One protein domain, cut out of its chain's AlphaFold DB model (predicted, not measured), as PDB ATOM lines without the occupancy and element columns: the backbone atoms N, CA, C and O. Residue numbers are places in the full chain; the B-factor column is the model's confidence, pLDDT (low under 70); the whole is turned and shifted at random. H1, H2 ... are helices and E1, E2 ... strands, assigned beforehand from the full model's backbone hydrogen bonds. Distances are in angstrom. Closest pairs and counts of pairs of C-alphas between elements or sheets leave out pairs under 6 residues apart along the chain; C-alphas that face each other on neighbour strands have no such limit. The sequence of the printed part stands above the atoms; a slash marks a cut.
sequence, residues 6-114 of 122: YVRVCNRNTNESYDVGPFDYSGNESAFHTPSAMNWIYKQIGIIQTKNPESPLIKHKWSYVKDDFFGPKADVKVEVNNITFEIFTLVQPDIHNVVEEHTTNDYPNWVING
ATOM      1  N   TYR A   6       5.246  -4.546  24.512       91.94
ATOM      2  CA  TYR A   6       6.337  -5.253  25.169       91.94
ATOM      3  C   TYR A   6       6.691  -6.502  24.362       91.94
ATOM      4  O   TYR A   6       5.906  -6.969  23.533       91.94
ATOM      5  N   VAL A   7       7.885  -7.035  24.585       93.25
ATOM      6  CA  VAL A   7       8.348  -8.296  24.008       93.25
ATOM      7  C   VAL A   7       8.369  -9.342  25.107       93.25
ATOM      8  O   VAL A   7       9.105  -9.192  26.076       93.25
ATOM      9  N   ARG A   8       7.613 -10.421  24.944       94.69
ATOM     10  CA  ARG A   8       7.785 -11.633  25.738       94.69
ATOM     11  C   ARG A   8       8.884 -12.480  25.126       94.69
ATOM     12  O   ARG A   8       8.843 -12.798  23.934       94.69
ATOM     13  N   VAL A   9       9.852 -12.857  25.942       94.94
ATOM     14  CA  VAL A   9      10.927 -13.769  25.568       94.94
ATOM     15  C   VAL A   9      10.665 -15.106  26.235       94.94
ATOM     16  O   VAL A   9      10.491 -15.162  27.446       94.94
ATOM     17  N   CYS A  10      10.660 -16.181  25.454       95.12
ATOM     18  CA  CYS A  10      10.506 -17.550  25.937       95.12
ATOM     19  C   CYS A  10      11.730 -18.363  25.513       95.12
ATOM     20  O   CYS A  10      11.938 -18.594  24.317       95.12
ATOM     21  N   ASN A  11      12.532 -18.818  26.473       92.62
ATOM     22  CA  ASN A  11      13.662 -19.706  26.216       92.62
ATOM     23  C   ASN A  11      13.222 -21.159  26.410       92.62
ATOM     24  O   ASN A  11      13.049 -21.614  27.538       92.62
ATOM     25  N   ARG A  12      13.071 -21.922  25.321       89.81
ATOM     26  CA  ARG A  12      12.629 -23.324  25.411       89.81
ATOM     27  C   ARG A  12      13.689 -24.256  26.004       89.81
ATOM     28  O   ARG A  12      13.338 -25.350  26.425       89.81
ATOM     29  N   ASN A  13      14.958 -23.842  26.055       88.88
ATOM     30  CA  ASN A  13      16.016 -24.650  26.666       88.88
ATOM     31  C   ASN A  13      15.951 -24.600  28.200       88.88
ATOM     32  O   ASN A  13      16.203 -25.612  28.846       88.88
ATOM     33  N   THR A  14      15.626 -23.437  28.777       91.31
ATOM     34  CA  THR A  14      15.512 -23.250  30.239       91.31
ATOM     35  C   THR A  14      14.068 -23.270  30.737       91.31
ATOM     36  O   THR A  14      13.835 -23.341  31.938       91.31
ATOM     37  N   ASN A  15      13.096 -23.243  29.820       91.12
ATOM     38  CA  ASN A  15      11.670 -23.087  30.101       91.12
ATOM     39  C   ASN A  15      11.341 -21.801  30.886       91.12
ATOM     40  O   ASN A  15      10.341 -21.733  31.598       91.12
ATOM     41  N   GLU A  16      12.188 -20.781  30.749       92.25
ATOM     42  CA  GLU A  16      12.007 -19.469  31.366       92.25
ATOM     43  C   GLU A  16      11.301 -18.518  30.401       92.25
ATOM     44  O   GLU A  16      11.548 -18.527  29.186       92.25
ATOM     45  N   SER A  17      10.457 -17.655  30.962       93.44
ATOM     46  CA  SER A  17       9.826 -16.558  30.244       93.44
ATOM     47  C   SER A  17       9.940 -15.248  31.018       93.44
ATOM     48  O   SER A  17       9.849 -15.224  32.245       93.44
ATOM     49  N   TYR A  18      10.163 -14.155  30.294       92.69
ATOM     50  CA  TYR A  18      10.203 -12.808  30.862       92.69
ATOM     51  C   TYR A  18       9.742 -11.772  29.837       92.69
ATOM     52  O   TYR A  18       9.841 -11.987  28.627       92.69
ATOM     53  N   ASP A  19       9.251 -10.642  30.336       93.94
ATOM     54  CA  ASP A  19       8.729  -9.549  29.522       93.94
ATOM     55  C   ASP A  19       9.728  -8.375  29.500       93.94
ATOM     56  O   ASP A  19      10.346  -8.041  30.510       93.94
ATOM     57  N   VAL A  20       9.908  -7.757  28.330       92.94
ATOM     58  CA  VAL A  20      10.828  -6.635  28.085       92.94
ATOM     59  C   VAL A  20      10.056  -5.469  27.487       92.94
ATOM     60  O   VAL A  20       9.328  -5.637  26.511       92.94
ATOM     61  N   GLY A  21      10.236  -4.272  28.029       89.81
ATOM     62  CA  GLY A  21       9.574  -3.061  27.557       89.81
ATOM     63  C   GLY A  21       9.511  -1.993  28.653       89.81
ATOM     64  O   GLY A  21      10.230  -2.111  29.648       89.81
ATOM     65  N   PRO A  22       8.654  -0.972  28.493       90.25
ATOM     66  CA  PRO A  22       7.787  -0.740  27.334       90.25
ATOM     67  C   PRO A  22       8.570  -0.270  26.095       90.25
ATOM     68  O   PRO A  22       9.637   0.332  26.200       90.25
ATOM     69  N   PHE A  23       8.017  -0.536  24.916       89.06
ATOM     70  CA  PHE A  23       8.442   0.027  23.634       89.06
ATOM     71  C   PHE A  23       7.321   0.891  23.066       89.06
ATOM     72  O   PHE A  23       6.149   0.542  23.198       89.06
ATOM     73  N   ASP A  24       7.671   1.969  22.371       85.75
ATOM     74  CA  ASP A  24       6.683   2.893  21.802       85.75
ATOM     75  C   ASP A  24       5.983   2.303  20.571       85.75
ATOM     76  O   ASP A  24       4.847   2.661  20.257       85.75
ATOM     77  N   TYR A  25       6.668   1.408  19.850       83.25
ATOM     78  CA  TYR A  25       6.183   0.820  18.607       83.25
ATOM     79  C   TYR A  25       6.689  -0.612  18.399       83.25
ATOM     80  O   TYR A  25       7.842  -0.940  18.693       83.25
ATOM     81  N   SER A  26       5.823  -1.462  17.842       82.56
ATOM     82  CA  SER A  26       6.119  -2.873  17.597       82.56
ATOM     83  C   SER A  26       7.057  -3.092  16.410       82.56
ATOM     84  O   SER A  26       7.972  -3.908  16.490       82.56
ATOM     85  N   GLY A  27       6.861  -2.369  15.306       78.06
ATOM     86  CA  GLY A  27       7.648  -2.508  14.078       78.06
ATOM     87  C   GLY A  27       9.014  -1.821  14.143       78.06
ATOM     88  O   GLY A  27       9.454  -1.393  15.203       78.06
ATOM     89  N   ASN A  28       9.707  -1.732  13.005       71.00
ATOM     90  CA  ASN A  28      11.036  -1.109  12.917       71.00
ATOM     91  C   ASN A  28      10.995   0.377  13.320       71.00
ATOM     92  O   ASN A  28       9.965   1.028  13.133       71.00
ATOM     93  N   GLU A  29      12.113   0.920  13.816       64.25
ATOM     94  CA  GLU A  29      12.223   2.361  14.099       64.25
ATOM     95  C   GLU A  29      11.776   3.212  12.908       64.25
ATOM     96  O   GLU A  29      12.155   2.976  11.757       64.25
ATOM     97  N   SER A  30      10.995   4.246  13.219       61.50
ATOM     98  CA  SER A  30      10.858   5.397  12.336       61.50
ATOM     99  C   SER A  30      12.139   6.242  12.391       61.50
ATOM    100  O   SER A  30      12.984   6.043  13.262       61.50
ATOM    101  N   ALA A  31      12.281   7.226  11.502       59.25
ATOM    102  CA  ALA A  31      13.456   8.105  11.430       59.25
ATOM    103  C   ALA A  31      13.797   8.876  12.733       59.25
ATOM    104  O   ALA A  31      14.814   9.558  12.783       59.25
ATOM    105  N   PHE A  32      12.967   8.781  13.777       61.75
ATOM    106  CA  PHE A  32      13.049   9.564  15.010       61.75
ATOM    107  C   PHE A  32      13.660   8.827  16.220       61.75
ATOM    108  O   PHE A  32      13.475   9.282  17.343       61.75
ATOM    109  N   HIS A  33      14.387   7.715  16.031       64.62
ATOM    110  CA  HIS A  33      15.083   6.984  17.116       64.62
ATOM    111  C   HIS A  33      14.185   6.554  18.297       64.62
ATOM    112  O   HIS A  33      14.631   6.461  19.440       64.62
ATOM    113  N   THR A  34      12.907   6.297  18.039       70.31
ATOM    114  CA  THR A  34      11.946   5.853  19.058       70.31
ATOM    115  C   THR A  34      12.179   4.386  19.437       70.31
ATOM    116  O   THR A  34      12.275   3.566  18.521       70.31
ATOM    117  N   PRO A  35      12.200   4.011  20.732       74.88
ATOM    118  CA  PRO A  35      12.312   2.621  21.176       74.88
ATOM    119  C   PRO A  35      11.369   1.663  20.427       74.88
ATOM    120  O   PRO A  35      10.149   1.702  20.584       74.88
ATOM    121  N   SER A  36      11.957   0.787  19.610       86.81
ATOM    122  CA  SER A  36      11.255  -0.191  18.772       86.81
ATOM    123  C   SER A  36      11.481  -1.611  19.284       86.81
ATOM    124  O   SER A  36      12.627  -2.055  19.438       86.81
ATOM    125  N   ALA A  37      10.387  -2.352  19.470       90.25
ATOM    126  CA  ALA A  37      10.435  -3.751  19.882       90.25
ATOM    127  C   ALA A  37      11.159  -4.623  18.839       90.25
ATOM    128  O   ALA A  37      12.059  -5.391  19.184       90.25
ATOM    129  N   MET A  38      10.850  -4.462  17.544       89.62
ATOM    130  CA  MET A  38      11.542  -5.196  16.474       89.62
ATOM    131  C   MET A  38      13.038  -4.880  16.391       89.62
ATOM    132  O   MET A  38      13.836  -5.788  16.159       89.62
ATOM    133  N   ASN A  39      13.444  -3.626  16.594       89.56
ATOM    134  CA  ASN A  39      14.863  -3.275  16.598       89.56
ATOM    135  C   ASN A  39      15.604  -3.918  17.765       89.56
ATOM    136  O   ASN A  39      16.722  -4.411  17.591       89.56
ATOM    137  N   TRP A  40      14.987  -3.936  18.947       93.00
ATOM    138  CA  TRP A  40      15.538  -4.655  20.088       93.00
ATOM    139  C   TRP A  40      15.680  -6.154  19.784       93.00
ATOM    140  O   TRP A  40      16.758  -6.709  20.003       93.00
ATOM    141  N   ILE A  41      14.662  -6.779  19.176       93.06
ATOM    142  CA  ILE A  41      14.714  -8.187  18.741       93.06
ATOM    143  C   ILE A  41      15.868  -8.424  17.754       93.06
ATOM    144  O   ILE A  41      16.619  -9.382  17.925       93.06
ATOM    145  N   TYR A  42      16.079  -7.551  16.761       91.19
ATOM    146  CA  TYR A  42      17.206  -7.699  15.827       91.19
ATOM    147  C   TYR A  42      18.570  -7.636  16.517       91.19
ATOM    148  O   TYR A  42      19.464  -8.404  16.157       91.19
ATOM    149  N   LYS A  43      18.731  -6.781  17.534       92.38
ATOM    150  CA  LYS A  43      19.959  -6.754  18.342       92.38
ATOM    151  C   LYS A  43      20.170  -8.087  19.069       92.38
ATOM    152  O   LYS A  43      21.280  -8.614  19.035       92.38
ATOM    153  N   GLN A  44      19.116  -8.667  19.653       94.44
ATOM    154  CA  GLN A  44      19.210  -9.980  20.310       94.44
ATOM    155  C   GLN A  44      19.549 -11.098  19.321       94.44
ATOM    156  O   GLN A  44      20.420 -11.918  19.601       94.44
ATOM    157  N   ILE A  45      18.927 -11.101  18.138       93.00
ATOM    158  CA  ILE A  45      19.241 -12.059  17.068       93.00
ATOM    159  C   ILE A  45      20.716 -11.965  16.680       93.00
ATOM    160  O   ILE A  45      21.373 -12.998  16.592       93.00
ATOM    161  N   GLY A  46      21.258 -10.753  16.513       91.88
ATOM    162  CA  GLY A  46      22.680 -10.559  16.220       91.88
ATOM    163  C   GLY A  46      23.591 -11.169  17.293       91.88
ATOM    164  O   GLY A  46      24.534 -11.895  16.979       91.88
ATOM    165  N   ILE A  47      23.275 -10.959  18.575       93.56
ATOM    166  CA  ILE A  47      24.026 -11.562  19.691       93.56
ATOM    167  C   ILE A  47      23.904 -13.096  19.680       93.56
ATOM    168  O   ILE A  47      24.884 -13.801  19.917       93.56
ATOM    169  N   ILE A  48      22.725 -13.641  19.387       92.62
ATOM    170  CA  ILE A  48      22.506 -15.094  19.351       92.62
ATOM    171  C   ILE A  48      23.257 -15.729  18.178       92.62
ATOM    172  O   ILE A  48      23.927 -16.743  18.373       92.62
ATOM    173  N   GLN A  49      23.187 -15.126  16.991       91.06
ATOM    174  CA  GLN A  49      23.826 -15.631  15.775       91.06
ATOM    175  C   GLN A  49      25.350 -15.512  15.810       91.06
ATOM    176  O   GLN A  49      26.027 -16.364  15.249       91.06
ATOM    177  N   THR A  50      25.921 -14.532  16.521       93.62
ATOM    178  CA  THR A  50      27.384 -14.508  16.740       93.62
ATOM    179  C   THR A  50      27.867 -15.703  17.565       93.62
ATOM    180  O   THR A  50      28.985 -16.166  17.360       93.62
ATOM    181  N   LYS A  51      27.031 -16.235  18.466       92.00
ATOM    182  CA  LYS A  51      27.340 -17.436  19.263       92.00
ATOM    183  C   LYS A  51      26.911 -18.741  18.588       92.00
ATOM    184  O   LYS A  51      27.536 -19.767  18.820       92.00
ATOM    185  N   ASN A  52      25.851 -18.709  17.780       91.75
ATOM    186  CA  ASN A  52      25.273 -19.874  17.108       91.75
ATOM    187  C   ASN A  52      24.964 -19.529  15.636       91.75
ATOM    188  O   ASN A  52      23.802 -19.295  15.294       91.75
ATOM    189  N   PRO A  53      25.986 -19.470  14.761       90.38
ATOM    190  CA  PRO A  53      25.826 -18.983  13.386       90.38
ATOM    191  C   PRO A  53      24.862 -19.820  12.538       90.38
ATOM    192  O   PRO A  53      24.136 -19.283  11.710       90.38
ATOM    193  N   GLU A  54      24.811 -21.126  12.800       91.69
ATOM    194  CA  GLU A  54      23.976 -22.083  12.065       91.69
ATOM    195  C   GLU A  54      22.514 -22.110  12.545       91.69
ATOM    196  O   GLU A  54      21.688 -22.843  12.000       91.69
ATOM    197  N   SER A  55      22.166 -21.354  13.595       89.75
ATOM    198  CA  SER A  55      20.799 -21.354  14.115       89.75
ATOM    199  C   SER A  55      19.824 -20.737  13.106       89.75
ATOM    200  O   SER A  55      19.978 -19.564  12.747       89.75
ATOM    201  N   PRO A  56      18.770 -21.469  12.694       88.25
ATOM    202  CA  PRO A  56      17.787 -20.935  11.768       88.25
ATOM    203  C   PRO A  56      17.031 -19.777  12.424       88.25
ATOM    204  O   PRO A  56      16.528 -19.895  13.543       88.25
ATOM    205  N   LEU A  57      16.951 -18.657  11.707       89.12
ATOM    206  CA  LEU A  57      16.093 -17.534  12.059       89.12
ATOM    207  C   LEU A  57      14.747 -17.702  11.359       89.12
ATOM    208  O   LEU A  57      14.672 -17.689  10.130       89.12
ATOM    209  N   ILE A  58      13.682 -17.802  12.142       87.06
ATOM    210  CA  ILE A  58      12.318 -17.926  11.643       87.06
ATOM    211  C   ILE A  58      11.534 -16.695  12.090       87.06
ATOM    212  O   ILE A  58      11.473 -16.373  13.273       87.06
ATOM    213  N   LYS A  59      10.922 -15.984  11.142       83.69
ATOM    214  CA  LYS A  59      10.099 -14.803  11.422       83.69
ATOM    215  C   LYS A  59       8.666 -15.047  10.978       83.69
ATOM    216  O   LYS A  59       8.417 -15.344   9.813       83.69
ATOM    217  N   HIS A  60       7.727 -14.814  11.883       77.88
ATOM    218  CA  HIS A  60       6.298 -14.877  11.628       77.88
ATOM    219  C   HIS A  60       5.640 -13.530  11.951       77.88
ATOM    220  O   HIS A  60       5.916 -12.913  12.980       77.88
ATOM    221  N   LYS A  61       4.745 -13.066  11.077       68.69
ATOM    222  CA  LYS A  61       3.840 -11.946  11.364       68.69
ATOM    223  C   LYS A  61       2.450 -12.525  11.585       68.69
ATOM    224  O   LYS A  61       1.946 -13.199  10.688       68.69
ATOM    225  N   TRP A  62       1.855 -12.288  12.748       60.75
ATOM    226  CA  TRP A  62       0.534 -12.819  13.068       60.75
ATOM    227  C   TRP A  62      -0.438 -11.660  13.286       60.75
ATOM    228  O   TRP A  62      -0.499 -11.076  14.355       60.75
ATOM    229  N   SER A  63      -1.276 -11.361  12.296       57.19
ATOM    230  CA  SER A  63      -2.515 -10.606  12.530       57.19
ATOM    231  C   SER A  63      -3.608 -11.605  12.917       57.19
ATOM    232  O   SER A  63      -4.495 -11.915  12.128       57.19
ATOM    233  N   TYR A  64      -3.481 -12.234  14.087       42.22
ATOM    234  CA  TYR A  64      -4.346 -13.355  14.457       42.22
ATOM    235  C   TYR A  64      -5.712 -12.850  14.938       42.22
ATOM    236  O   TYR A  64      -5.875 -12.517  16.106       42.22
ATOM    237  N   VAL A  65      -6.732 -12.812  14.078       42.84
ATOM    238  CA  VAL A  65      -8.122 -12.840  14.561       42.84
ATOM    239  C   VAL A  65      -8.455 -14.293  14.879       42.84
ATOM    240  O   VAL A  65      -8.919 -15.037  14.026       42.84
ATOM    241  N   LYS A  66      -8.157 -14.723  16.108       35.38
ATOM    242  CA  LYS A  66      -8.891 -15.840  16.703       35.38
ATOM    243  C   LYS A  66     -10.197 -15.269  17.257       35.38
ATOM    244  O   LYS A  66     -10.133 -14.488  18.208       35.38
ATOM    245  N   ASP A  67     -11.314 -15.608  16.628       38.50
ATOM    246  CA  ASP A  67     -12.594 -15.811  17.323       38.50
ATOM    247  C   ASP A  67     -12.383 -16.984  18.311       38.50
ATOM    248  O   ASP A  67     -11.663 -17.932  17.994       38.50
ATOM    249  N   ASP A  68     -12.881 -17.032  19.546       41.22
ATOM    250  CA  ASP A  68     -13.876 -16.188  20.224       41.22
ATOM    251  C   ASP A  68     -13.707 -16.209  21.770       41.22
ATOM    252  O   ASP A  68     -14.627 -15.882  22.510       41.22
ATOM    253  N   PHE A  69     -12.553 -16.623  22.321       46.12
ATOM    254  CA  PHE A  69     -12.397 -16.808  23.778       46.12
ATOM    255  C   PHE A  69     -10.983 -16.442  24.295       46.12
ATOM    256  O   PHE A  69     -10.103 -17.287  24.405       46.12
ATOM    257  N   PHE A  70     -10.787 -15.150  24.589       50.53
ATOM    258  CA  PHE A  70      -9.844 -14.544  25.556       50.53
ATOM    259  C   PHE A  70      -8.361 -14.991  25.590       50.53
ATOM    260  O   PHE A  70      -7.952 -15.794  26.424       50.53
ATOM    261  N   GLY A  71      -7.505 -14.330  24.800       48.94
ATOM    262  CA  GLY A  71      -6.054 -14.296  25.038       48.94
ATOM    263  C   GLY A  71      -5.361 -13.136  24.304       48.94
ATOM    264  O   GLY A  71      -5.867 -12.704  23.263       48.94
ATOM    265  N   PRO A  72      -4.232 -12.603  24.818       54.25
ATOM    266  CA  PRO A  72      -3.494 -11.532  24.151       54.25
ATOM    267  C   PRO A  72      -2.928 -12.023  22.809       54.25
ATOM    268  O   PRO A  72      -2.370 -13.116  22.712       54.25
ATOM    269  N   LYS A  73      -3.097 -11.215  21.758       65.00
ATOM    270  CA  LYS A  73      -2.632 -11.505  20.392       65.00
ATOM    271  C   LYS A  73      -1.241 -10.897  20.200       65.00
ATOM    272  O   LYS A  73      -1.079  -9.698  20.410       65.00
ATOM    273  N   ALA A  74      -0.260 -11.713  19.816       67.56
ATOM    274  CA  ALA A  74       1.073 -11.224  19.475       67.56
ATOM    275  C   ALA A  74       1.074 -10.628  18.059       67.56
ATOM    276  O   ALA A  74       0.586 -11.265  17.130       67.56
ATOM    277  N   ASP A  75       1.644  -9.437  17.894       75.38
ATOM    278  CA  ASP A  75       1.776  -8.742  16.606       75.38
ATOM    279  C   ASP A  75       2.854  -9.398  15.722       75.38
ATOM    280  O   ASP A  75       2.676  -9.679  14.530       75.38
ATOM    281  N   VAL A  76       3.992  -9.732  16.333       82.88
ATOM    282  CA  VAL A  76       5.120 -10.389  15.665       82.88
ATOM    283  C   VAL A  76       5.642 -11.515  16.540       82.88
ATOM    284  O   VAL A  76       5.737 -11.356  17.755       82.88
ATOM    285  N   LYS A  77       6.025 -12.629  15.908       89.56
ATOM    286  CA  LYS A  77       6.725 -13.745  16.545       89.56
ATOM    287  C   LYS A  77       8.028 -14.028  15.804       89.56
ATOM    288  O   LYS A  77       8.020 -14.221  14.588       89.56
ATOM    289  N   VAL A  78       9.145 -14.071  16.513       90.69
ATOM    290  CA  VAL A  78      10.459 -14.403  15.950       90.69
ATOM    291  C   VAL A  78      11.072 -15.545  16.739       90.69
ATOM    292  O   VAL A  78      11.041 -15.531  17.962       90.69
ATOM    293  N   GLU A  79      11.623 -16.537  16.054       92.88
ATOM    294  CA  GLU A  79      12.245 -17.707  16.665       92.88
ATOM    295  C   GLU A  79      13.684 -17.837  16.168       92.88
ATOM    296  O   GLU A  79      13.945 -17.795  14.964       92.88
ATOM    297  N   VAL A  80      14.630 -17.982  17.093       94.19
ATOM    298  CA  VAL A  80      16.034 -18.279  16.787       94.19
ATOM    299  C   VAL A  80      16.641 -19.066  17.944       94.19
ATOM    300  O   VAL A  80      16.445 -18.716  19.104       94.19
ATOM    301  N   ASN A  81      17.368 -20.142  17.639       93.25
ATOM    302  CA  ASN A  81      18.084 -20.957  18.629       93.25
ATOM    303  C   ASN A  81      17.238 -21.360  19.864       93.25
ATOM    304  O   ASN A  81      17.645 -21.143  21.004       93.25
ATOM    305  N   ASN A  82      16.030 -21.897  19.646       91.75
ATOM    306  CA  ASN A  82      15.061 -22.267  20.696       91.75
ATOM    307  C   ASN A  82      14.560 -21.111  21.585       91.75
ATOM    308  O   ASN A  82      13.861 -21.350  22.571       91.75
ATOM    309  N   ILE A  83      14.852 -19.864  21.221       94.75
ATOM    310  CA  ILE A  83      14.321 -18.667  21.868       94.75
ATOM    311  C   ILE A  83      13.221 -18.096  20.980       94.75
ATOM    312  O   ILE A  83      13.402 -17.916  19.775       94.75
ATOM    313  N   THR A  84      12.060 -17.846  21.574       94.94
ATOM    314  CA  THR A  84      10.912 -17.209  20.926       94.94
ATOM    315  C   THR A  84      10.746 -15.794  21.473       94.94
ATOM    316  O   THR A  84      10.764 -15.598  22.683       94.94
ATOM    317  N   PHE A  85      10.569 -14.824  20.584       94.25
ATOM    318  CA  PHE A  85      10.270 -13.427  20.877       94.25
ATOM    319  C   PHE A  85       8.873 -13.109  20.351       94.25
ATOM    320  O   PHE A  85       8.628 -13.275  19.157       94.25
ATOM    321  N   GLU A  86       7.974 -12.641  21.207       92.56
ATOM    322  CA  GLU A  86       6.595 -12.297  20.848       92.56
ATOM    323  C   GLU A  86       6.283 -10.864  21.263       92.56
ATOM    324  O   GLU A  86       6.473 -10.502  22.419       92.56
ATOM    325  N   ILE A  87       5.815 -10.034  20.330       90.44
ATOM    326  CA  ILE A  87       5.461  -8.641  20.620       90.44
ATOM    327  C   ILE A  87       3.984  -8.559  20.979       90.44
ATOM    328  O   ILE A  87       3.143  -8.936  20.168       90.44
ATOM    329  N   PHE A  88       3.663  -8.011  22.143       88.12
ATOM    330  CA  PHE A  88       2.298  -7.815  22.617       88.12
ATOM    331  C   PHE A  88       2.006  -6.336  22.835       88.12
ATOM    332  O   PHE A  88       2.837  -5.591  23.350       88.12
ATOM    333  N   THR A  89       0.800  -5.913  22.478       86.25
ATOM    334  CA  THR A  89       0.322  -4.557  22.749       86.25
ATOM    335  C   THR A  89       0.081  -4.368  24.246       86.25
ATOM    336  O   THR A  89      -0.560  -5.207  24.881       86.25
ATOM    337  N   LEU A  90       0.564  -3.258  24.808       82.12
ATOM    338  CA  LEU A  90       0.206  -2.833  26.158       82.12
ATOM    339  C   LEU A  90      -1.250  -2.368  26.151       82.12
ATOM    340  O   LEU A  90      -1.637  -1.491  25.377       82.12
ATOM    341  N   VAL A  91      -2.059  -2.979  27.010       72.00
ATOM    342  CA  VAL A  91      -3.435  -2.544  27.251       72.00
ATOM    343  C   VAL A  91      -3.380  -1.239  28.042       72.00
ATOM    344  O   VAL A  91      -2.529  -1.082  28.918       72.00
ATOM    345  N   GLN A  92      -4.245  -0.280  27.709       63.28
ATOM    346  CA  GLN A  92      -4.270   0.985  28.430       63.28
ATOM    347  C   GLN A  92      -4.727   0.767  29.892       63.28
ATOM    348  O   GLN A  92      -5.567  -0.104  30.146       63.28
ATOM    349  N   PRO A  93      -4.177   1.523  30.864       60.62
ATOM    350  CA  PRO A  93      -4.469   1.319  32.287       60.62
ATOM    351  C   PRO A  93      -5.947   1.501  32.655       60.62
ATOM    352  O   PRO A  93      -6.427   0.878  33.593       60.62
ATOM    353  N   ASP A  94      -6.674   2.327  31.906       58.41
ATOM    354  CA  ASP A  94      -8.103   2.623  32.073       58.41
ATOM    355  C   ASP A  94      -9.025   1.431  31.767       58.41
ATOM    356  O   ASP A  94     -10.190   1.431  32.162       58.41
ATOM    357  N   ILE A  95      -8.504   0.395  31.103       59.94
ATOM    358  CA  ILE A  95      -9.211  -0.859  30.809       59.94
ATOM    359  C   ILE A  95      -8.861  -1.952  31.833       59.94
ATOM    360  O   ILE A  95      -9.441  -3.041  31.824       59.94
ATOM    361  N   HIS A  96      -7.897  -1.701  32.719       52.62
ATOM    362  CA  HIS A  96      -7.601  -2.603  33.817       52.62
ATOM    363  C   HIS A  96      -8.494  -2.269  35.012       52.62
ATOM    364  O   HIS A  96      -8.409  -1.192  35.593       52.62
ATOM    365  N   ASN A  97      -9.296  -3.249  35.442       45.75
ATOM    366  CA  ASN A  97      -9.753  -3.325  36.828       45.75
ATOM    367  C   ASN A  97      -8.527  -3.626  37.705       45.75
ATOM    368  O   ASN A  97      -8.365  -4.743  38.198       45.75
ATOM    369  N   VAL A  98      -7.627  -2.652  37.850       47.78
ATOM    370  CA  VAL A  98      -6.629  -2.675  38.913       47.78
ATOM    371  C   VAL A  98      -7.427  -2.459  40.192       47.78
ATOM    372  O   VAL A  98      -7.754  -1.331  40.552       47.78
ATOM    373  N   VAL A  99      -7.834  -3.552  40.837       51.62
ATOM    374  CA  VAL A  99      -8.191  -3.495  42.254       51.62
ATOM    375  C   VAL A  99      -6.922  -2.997  42.923       51.62
ATOM    376  O   VAL A  99      -5.916  -3.689  42.801       51.62
ATOM    377  N   GLU A 100      -6.959  -1.779  43.474       45.69
ATOM    378  CA  GLU A 100      -5.834  -1.091  44.115       45.69
ATOM    379  C   GLU A 100      -4.866  -2.107  44.719       45.69
ATOM    380  O   GLU A 100      -5.150  -2.732  45.742       45.69
ATOM    381  N   GLU A 101      -3.739  -2.329  44.042       46.41
ATOM    382  CA  GLU A 101      -2.660  -3.087  44.641       46.41
ATOM    383  C   GLU A 101      -2.195  -2.195  45.788       46.41
ATOM    384  O   GLU A 101      -1.682  -1.100  45.552       46.41
ATOM    385  N   HIS A 102      -2.505  -2.586  47.029       46.69
ATOM    386  CA  HIS A 102      -2.016  -1.880  48.201       46.69
ATOM    387  C   HIS A 102      -0.496  -1.880  48.097       46.69
ATOM    388  O   HIS A 102       0.153  -2.886  48.377       46.69
ATOM    389  N   THR A 103       0.061  -0.760  47.650       47.38
ATOM    390  CA  THR A 103       1.492  -0.521  47.625       47.38
ATOM    391  C   THR A 103       1.955  -0.512  49.071       47.38
ATOM    392  O   THR A 103       1.906   0.498  49.770       47.38
ATOM    393  N   THR A 104       2.363  -1.674  49.567       57.75
ATOM    394  CA  THR A 104       3.153  -1.730  50.786       57.75
ATOM    395  C   THR A 104       4.472  -1.049  50.446       57.75
ATOM    396  O   THR A 104       5.184  -1.495  49.551       57.75
ATOM    397  N   ASN A 105       4.812   0.031  51.153       58.91
ATOM    398  CA  ASN A 105       6.144   0.647  51.073       58.91
ATOM    399  C   ASN A 105       7.247  -0.269  51.640       58.91
ATOM    400  O   ASN A 105       8.400   0.143  51.757       58.91
ATOM    401  N   ASP A 106       6.893  -1.496  52.011       65.69
ATOM    402  CA  ASP A 106       7.807  -2.499  52.506       65.69
ATOM    403  C   ASP A 106       8.622  -3.044  51.337       65.69
ATOM    404  O   ASP A 106       8.102  -3.632  50.385       65.69
ATOM    405  N   TYR A 107       9.932  -2.829  51.408       59.84
ATOM    406  CA  TYR A 107      10.859  -3.457  50.487       59.84
ATOM    407  C   TYR A 107      10.753  -4.983  50.605       59.84
ATOM    408  O   TYR A 107      10.630  -5.509  51.713       59.84
ATOM    409  N   PRO A 108      10.860  -5.726  49.490       63.50
ATOM    410  CA  PRO A 108      10.949  -7.176  49.544       63.50
ATOM    411  C   PRO A 108      12.079  -7.621  50.484       63.50
ATOM    412  O   PRO A 108      13.174  -7.064  50.439       63.50
ATOM    413  N   ASN A 109      11.855  -8.666  51.284       65.62
ATOM    414  CA  ASN A 109      12.811  -9.134  52.304       65.62
ATOM    415  C   ASN A 109      14.232  -9.409  51.767       65.62
ATOM    416  O   ASN A 109      15.214  -9.281  52.492       65.62
ATOM    417  N   TRP A 110      14.369  -9.757  50.485       69.00
ATOM    418  CA  TRP A 110      15.671  -9.983  49.848       69.00
ATOM    419  C   TRP A 110      16.475  -8.694  49.602       69.00
ATOM    420  O   TRP A 110      17.688  -8.773  49.430       69.00
ATOM    421  N   VAL A 111      15.831  -7.521  49.616       64.25
ATOM    422  CA  VAL A 111      16.485  -6.200  49.581       64.25
ATOM    423  C   VAL A 111      17.040  -5.837  50.962       64.25
ATOM    424  O   VAL A 111      18.105  -5.235  51.061       64.25
ATOM    425  N   ILE A 112      16.346  -6.233  52.032       59.84
ATOM    426  CA  ILE A 112      16.721  -5.918  53.421       59.84
ATOM    427  C   ILE A 112      17.934  -6.757  53.863       59.84
ATOM    428  O   ILE A 112      18.828  -6.255  54.540       59.84
ATOM    429  N   ASN A 113      18.035  -8.000  53.386       55.59
ATOM    430  CA  ASN A 113      19.098  -8.939  53.768       55.59
ATOM    431  C   ASN A 113      20.504  -8.607  53.217       55.59
ATOM    432  O   ASN A 113      21.440  -9.362  53.465       55.59
ATOM    433  N   GLY A 114      20.675  -7.514  52.464       51.41
ATOM    434  CA  GLY A 114      21.974  -7.101  51.918       51.41
ATOM    435  C   GLY A 114      22.836  -6.243  52.853       51.41
ATOM    436  O   GLY A 114      24.018  -6.071  52.572       51.41
TER     437      GLY A 114
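AT A GLANCE: This is residues 6 to 114 of the 122 residues of an uncharacterized protein of Salmonella enterica (UniProt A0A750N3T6). One twisted sheet of five strands is covered on one face by helix H1, while its other face is bare; a long tail, residues 92 to 114, sticks out and holds the short H2. The loop of residues 66 to 71 also sticks out. The printed part has 109 residues, with two named helices and five named strands in the order E1 E2 H1 E3 E4 E5 H2; the sheet, E2 E1 E5 E4 E3, is antiparallel throughout, and the class is mixed, with under half of the residues in named elements. The whole is loose, with a radius of gyration of the C-alphas of 17.3 A and spans of 48 by 43 by 35 A.

IN THESE COORDINATES: Find C-alpha 6 at (6.337, -5.253, 25.169), where E1, residues 6 to 11, begins. E2, residues 16 to 23, runs 21.3 A. H1, residues 37 to 51, starts at (10.435, -3.751, 19.882) and runs 21.8 A. Next come E3, residues 57 to 61, E4, residues 74 to 80, and E5, residues 83 to 89, 19.9 A long. H2, residues 109 to 112, ends at (16.721, -5.918, 53.421).

HOW THE PARTS SIT: Look across E2 and E1, a hairpin, for N 9 and O 18, 2.8 A. E1 and E5 show N 8 and O 86, 2.8 A. E3, E4 and E5 form a meander, each strand the antiparallel neighbour of the one before: see N 78 and O 85, 2.8 A, and N 60 and O 77, 2.8 A. H1 is on the sheet, two layers, helix and sheet; its closest C-alphas to E2 are Ala 37 and Phe 23, 5.7 A, and to E4 Ile 45 and Val 80, 7.0 A. In H1, 10 of 11 O i to N i+4 pairs are within hydrogen-bond range; H2 is too short for one. H2 is not on the sheet and is apart from H1.

THE WHOLE: The farthest C-alphas, Asp 67 and Gly 114, are 49.7 A apart. The printed part has no cut. The links E2 to H1, E3 to E4 and E5 to H2 are long. Expect pLDDT under 70 at residues 29 to 33, 61 to 74 and 92 to 114.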